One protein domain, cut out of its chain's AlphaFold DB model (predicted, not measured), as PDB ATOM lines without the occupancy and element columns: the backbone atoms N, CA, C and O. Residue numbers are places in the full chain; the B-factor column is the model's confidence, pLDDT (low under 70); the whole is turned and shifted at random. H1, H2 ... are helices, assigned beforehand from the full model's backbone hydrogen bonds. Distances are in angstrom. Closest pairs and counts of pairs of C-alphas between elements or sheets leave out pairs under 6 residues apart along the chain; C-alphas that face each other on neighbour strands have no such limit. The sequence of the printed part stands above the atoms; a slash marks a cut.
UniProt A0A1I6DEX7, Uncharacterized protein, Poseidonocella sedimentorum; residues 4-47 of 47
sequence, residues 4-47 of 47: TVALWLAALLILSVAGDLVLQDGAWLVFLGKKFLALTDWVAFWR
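This is residues 4 to 47 of the 47 residues of an uncharacterized protein of Poseidonocella sedimentorum (UniProt A0A1I6DEX7). Two long, straight helices, H1 and then H2, meet near their ends at a tight turn and spread apart as a wide V. The far part of each arm, residues 4 to 15 and residues 31 to 47, sticks out free, and the figure is flat, with spans of 39 by 28 by 5 A. The printed part has 44 residues with two named helices and no named strand, in the class all helix. It is only just extended, close to loose, with a radius of gyration of the C-alphas of 14.3 A.

H1, residues 4 to 23, touches H2, residues 27 to 45, with its residues 17 to 21 alone. H2 touches H1 with its residues 27 to 29 alone. The closest C-alphas of the two, those of Asp 20 and Trp 28, are 6.4 A apart. The helices run opposite ways at a steep tilt of 69.9 degrees, only just short of about perpendicular. In H1 and H2 every O i to N i+4 pair is within hydrogen-bond range.

H1 begins at C-alpha 4, (-3.448, 12.039, 21.204), and measures 28.1 A from first to last C-alpha. H2 measures 27.5 A and ends at C-alpha 45, (11.984, 39.192, -4.167).

The two C-alphas farthest apart, those of Thr 4 and Phe 45, are 40.2 A apart. The printed part has no cut, and the link from H1 to H2 is tight. Mean pLDDT of the printed part is 92.4, and residue 47 is under 70.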
ATOM      1  N   THR A   4      -4.563  12.109  20.259       91.88
ATOM      2  CA  THR A   4      -3.448  12.039  21.204       91.88
ATOM      3  C   THR A   4      -2.221  12.822  20.738       91.88
ATOM      4  O   THR A   4      -1.647  13.571  21.519       91.88
ATOM      5  N   VAL A   5      -1.821  12.695  19.467       93.62
ATOM      6  CA  VAL A   5      -0.657  13.422  18.927       93.62
ATOM      7  C   VAL A   5      -0.955  14.916  18.840       93.62
ATOM      8  O   VAL A   5      -0.097  15.730  19.171       93.62
ATOM      9  N   ALA A   6      -2.181  15.285  18.461       92.56
ATOM     10  CA  ALA A   6      -2.601  16.683  18.424       92.56
ATOM     11  C   ALA A   6      -2.544  17.339  19.817       92.56
ATOM     12  O   ALA A   6      -2.054  18.458  19.941       92.56
ATOM     13  N   LEU A   7      -2.974  16.628  20.866       95.56
ATOM     14  CA  LEU A   7      -2.897  17.110  22.248       95.56
ATOM     15  C   LEU A   7      -1.454  17.320  22.715       95.56
ATOM     16  O   LEU A   7      -1.150  18.357  23.300       95.56
ATOM     17  N   TRP A   8      -0.557  16.377  22.423       95.44
ATOM     18  CA  TRP A   8       0.857  16.521  22.774       95.44
ATOM     19  C   TRP A   8       1.524  17.691  22.054       95.44
ATOM     20  O   TRP A   8       2.272  18.443  22.675       95.44
ATOM     21  N   LEU A   9       1.219  17.889  20.771       95.00
ATOM     22  CA  LEU A   9       1.719  19.035  20.011       95.00
ATOM     23  C   LEU A   9       1.186  20.358  20.568       95.00
ATOM     24  O   LEU A   9       1.957  21.300  20.736       95.00
ATOM     25  N   ALA A  10      -0.104  20.423  20.905       94.75
ATOM     26  CA  ALA A  10      -0.692  21.607  21.520       94.75
ATOM     27  C   ALA A  10      -0.033  21.928  22.872       94.75
ATOM     28  O   ALA A  10       0.348  23.073  23.111       94.75
ATOM     29  N   ALA A  11       0.168  20.920  23.725       96.56
ATOM     30  CA  ALA A  11       0.832  21.089  25.015       96.56
ATOM     31  C   ALA A  11       2.279  21.581  24.858       96.56
ATOM     32  O   ALA A  11       2.689  22.515  25.545       96.56
ATOM     33  N   LEU A  12       3.037  21.004  23.920       96.31
ATOM     34  CA  LEU A  12       4.414  21.410  23.635       96.31
ATOM     35  C   LEU A  12       4.497  22.871  23.174       96.31
ATOM     36  O   LEU A  12       5.356  23.620  23.644       96.31
ATOM     37  N   LEU A  13       3.599  23.286  22.277       95.19
ATOM     38  CA  LEU A  13       3.545  24.661  21.778       95.19
ATOM     39  C   LEU A  13       3.220  25.650  22.897       95.19
ATOM     40  O   LEU A  13       3.918  26.650  23.045       95.19
ATOM     41  N   ILE A  14       2.208  25.353  23.717       96.88
ATOM     42  CA  ILE A  14       1.818  26.213  24.841       96.88
ATOM     43  C   ILE A  14       2.966  26.339  25.845       96.88
ATOM     44  O   ILE A  14       3.291  27.451  26.250       96.88
ATOM     45  N   LEU A  15       3.616  25.228  26.210       96.50
ATOM     46  CA  LEU A  15       4.759  25.246  27.126       96.50
ATOM     47  C   LEU A  15       5.935  26.051  26.570       96.50
ATOM     48  O   LEU A  15       6.577  26.780  27.319       96.50
ATOM     49  N   SER A  16       6.195  25.958  25.266       93.44
ATOM     50  CA  SER A  16       7.280  26.707  24.621       93.44
ATOM     51  C   SER A  16       7.009  28.214  24.631       93.44
ATOM     52  O   SER A  16       7.898  28.996  24.956       93.44
ATOM     53  N   VAL A  17       5.771  28.626  24.333       94.81
ATOM     54  CA  VAL A  17       5.358  30.038  24.379       94.81
ATOM     55  C   VAL A  17       5.380  30.564  25.812       94.81
ATOM     56  O   VAL A  17       5.934  31.628  26.067       94.81
ATOM     57  N   ALA A  18       4.820  29.815  26.762       95.44
ATOM     58  CA  ALA A  18       4.824  30.199  28.170       95.44
ATOM     59  C   ALA A  18       6.253  30.302  28.727       95.44
ATOM     60  O   ALA A  18       6.561  31.242  29.454       95.44
ATOM     61  N   GLY A  19       7.136  29.373  28.351       95.38
ATOM     62  CA  GLY A  19       8.549  29.407  28.720       95.38
ATOM     63  C   GLY A  19       9.266  30.652  28.199       95.38
ATOM     64  O   GLY A  19       9.984  31.289  28.963       95.38
ATOM     65  N   ASP A  20       9.029  31.043  26.945       93.25
ATOM     66  CA  ASP A  20       9.603  32.271  26.377       93.25
ATOM     67  C   ASP A  20       9.103  33.530  27.102       93.25
ATOM     68  O   ASP A  20       9.890  34.414  27.434       93.25
ATOM     69  N   LEU A  21       7.808  33.594  27.423       93.12
ATOM     70  CA  LEU A  21       7.228  34.728  28.146       93.12
ATOM     71  C   LEU A  21       7.759  34.861  29.579       93.12
ATOM     72  O   LEU A  21       7.934  35.977  30.050       93.12
ATOM     73  N   VAL A  22       8.004  33.745  30.274       94.94
ATOM     74  CA  VAL A  22       8.423  33.756  31.687       94.94
ATOM     75  C   VAL A  22       9.938  33.883  31.851       94.94
ATOM     76  O   VAL A  22      10.395  34.534  32.784       94.94
ATOM     77  N   LEU A  23      10.729  33.236  30.990       94.25
ATOM     78  CA  LEU A  23      12.189  33.177  31.141       94.25
ATOM     79  C   LEU A  23      12.923  34.262  30.351       94.25
ATOM     80  O   LEU A  23      14.069  34.569  30.673       94.25
ATOM     81  N   GLN A  24      12.309  34.775  29.285       91.69
ATOM     82  CA  GLN A  24      12.955  35.649  28.301       91.69
ATOM     83  C   GLN A  24      12.087  36.858  27.927       91.69
ATOM     84  O   GLN A  24      12.379  37.531  26.939       91.69
ATOM     85  N   ASP A  25      11.006  37.119  28.673       90.06
ATOM     86  CA  ASP A  25      10.059  38.219  28.435       90.06
ATOM     87  C   ASP A  25       9.514  38.269  26.990       90.06
ATOM     88  O   ASP A  25       9.202  39.331  26.446       90.06
ATOM     89  N   GLY A  26       9.411  37.112  26.323       88.81
ATOM     90  CA  GLY A  26       8.943  37.017  24.937       88.81
ATOM     91  C   GLY A  26       9.999  37.349  23.873       88.81
ATOM     92  O   GLY A  26       9.667  37.527  22.695       88.81
ATOM     93  N   ALA A  27      11.273  37.490  24.254       92.56
ATOM     94  CA  ALA A  27      12.329  37.919  23.346       92.56
ATOM     95  C   ALA A  27      12.573  36.927  22.199       92.56
ATOM     96  O   ALA A  27      12.868  37.365  21.080       92.56
ATOM     97  N   TRP A  28      12.451  35.612  22.424       93.62
ATOM     98  CA  TRP A  28      12.719  34.634  21.367       93.62
ATOM     99  C   TRP A  28      11.605  34.609  20.327       93.62
ATOM    100  O   TRP A  28      11.905  34.580  19.129       93.62
ATOM    101  N   LEU A  29      10.335  34.700  20.733       92.44
ATOM    102  CA  LEU A  29       9.214  34.816  19.799       92.44
ATOM    103  C   LEU A  29       9.295  36.107  18.980       92.44
ATOM    104  O   LEU A  29       9.104  36.076  17.762       92.44
ATOM    105  N   VAL A  30       9.650  37.233  19.607       93.81
ATOM    106  CA  VAL A  30       9.849  38.510  18.900       93.81
ATOM    107  C   VAL A  30      11.008  38.417  17.906       93.81
ATOM    108  O   VAL A  30      10.902  38.901  16.775       93.81
ATOM    109  N   PHE A  31      12.118  37.786  18.291       95.38
ATOM    110  CA  PHE A  31      13.247  37.550  17.394       95.38
ATOM    111  C   PHE A  31      12.840  36.698  16.186       95.38
ATOM    112  O   PHE A  31      13.138  37.065  15.044       95.38
ATOM    113  N   LEU A  32      12.124  35.598  16.424       94.81
ATOM    114  CA  LEU A  32      11.656  34.703  15.371       94.81
ATOM    115  C   LEU A  32      10.701  35.424  14.412       94.81
ATOM    116  O   LEU A  32      10.862  35.315  13.198       94.81
ATOM    117  N   GLY A  33       9.776  36.233  14.938       94.81
ATOM    118  CA  GLY A  33       8.868  37.057  14.138       94.81
ATOM    119  C   GLY A  33       9.605  38.036  13.221       94.81
ATOM    120  O   GLY A  33       9.313  38.108  12.029       94.81
ATOM    121  N   LYS A  34      10.633  38.730  13.729       95.94
ATOM    122  CA  LYS A  34      11.473  39.628  12.912       95.94
ATOM    123  C   LYS A  34      12.183  38.882  11.780       95.94
ATOM    124  O   LYS A  34      12.237  39.375  10.657       95.94
ATOM    125  N   LYS A  35      12.723  37.691  12.061       95.00
ATOM    126  CA  LYS A  35      13.382  36.851  11.048       95.00
ATOM    127  C   LYS A  35      12.396  36.330  10.007       95.00
ATOM    128  O   LYS A  35      12.745  36.283   8.832       95.00
ATOM    129  N   PHE A  36      11.179  35.988  10.415       94.75
ATOM    130  CA  PHE A  36      10.125  35.553   9.505       94.75
ATOM    131  C   PHE A  36       9.656  36.679   8.571       94.75
ATOM    132  O   PHE A  36       9.478  36.453   7.376       94.75
ATOM    133  N   LEU A  37       9.527  37.910   9.076       94.81
ATOM    134  CA  LEU A  37       9.243  39.077   8.232       94.81
ATOM    135  C   LEU A  37      10.365  39.320   7.217       94.81
ATOM    136  O   LEU A  37      10.093  39.421   6.027       94.81
ATOM    137  N   ALA A  38      11.626  39.284   7.654       94.38
ATOM    138  CA  ALA A  38      12.762  39.396   6.738       94.38
ATOM    139  C   ALA A  38      12.786  38.267   5.690       94.38
ATOM    140  O   ALA A  38      13.151  38.492   4.539       94.38
ATOM    141  N   LEU A  39      12.380  37.050   6.067       94.19
ATOM    142  CA  LEU A  39      12.223  35.945   5.124       94.19
ATOM    143  C   LEU A  39      11.102  36.226   4.116       94.19
ATOM    144  O   LEU A  39      11.253  35.896   2.947       94.19
ATOM    145  N   THR A  40      10.005  36.848   4.549       93.81
ATOM    146  CA  THR A  40       8.898  37.244   3.666       93.81
ATOM    147  C   THR A  40       9.372  38.242   2.615       93.81
ATOM    148  O   THR A  40       9.049  38.070   1.443       93.81
ATOM    149  N   ASP A  41      10.193  39.220   3.002       90.19
ATOM    150  CA  ASP A  41      10.799  40.177   2.068       90.19
ATOM    151  C   ASP A  41      11.709  39.471   1.054       90.19
ATOM    152  O   ASP A  41      11.650  39.740  -0.146       90.19
ATOM    153  N   TRP A  42      12.507  38.507   1.520       90.25
ATOM    154  CA  TRP A  42      13.315  37.664   0.641       90.25
ATOM    155  C   TRP A  42      12.454  36.848  -0.321       90.25
ATOM    156  O   TRP A  42      12.722  36.852  -1.513       90.25
ATOM    157  N   VAL A  43      11.411  36.163   0.150       90.75
ATOM    158  CA  VAL A  43      10.503  35.378  -0.704       90.75
ATOM    159  C   VAL A  43       9.775  36.275  -1.708       90.75
ATOM    160  O   VAL A  43       9.620  35.883  -2.861       90.75
ATOM    161  N   ALA A  44       9.379  37.486  -1.309       87.12
ATOM    162  CA  ALA A  44       8.747  38.462  -2.191       87.12
ATOM    163  C   ALA A  44       9.674  38.928  -3.324       87.12
ATOM    164  O   ALA A  44       9.173  39.233  -4.401       87.12
ATOM    165  N   PHE A  45      10.995  38.943  -3.111       84.25
ATOM    166  CA  PHE A  45      11.984  39.192  -4.167       84.25
ATOM    167  C   PHE A  45      12.033  38.068  -5.220       84.25
ATOM    168  O   PHE A  45      12.313  38.342  -6.383       84.25
ATOM    169  N   TRP A  46      11.752  36.817  -4.838       73.62
ATOM    170  CA  TRP A  46      11.747  35.663  -5.754       73.62
ATOM    171  C   TRP A  46      10.432  35.476  -6.525       73.62
ATOM    172  O   TRP A  46      10.332  34.532  -7.311       73.62
ATOM    173  N   ARG A  47       9.426  36.321  -6.282       62.41
ATOM    174  CA  ARG A  47       8.191  36.353  -7.072       62.41
ATOM    175  C   ARG A  47       8.350  37.295  -8.255       62.41
ATOM    176  O   ARG A  47       8.041  36.840  -9.376       62.41
TER     177      ARG A  47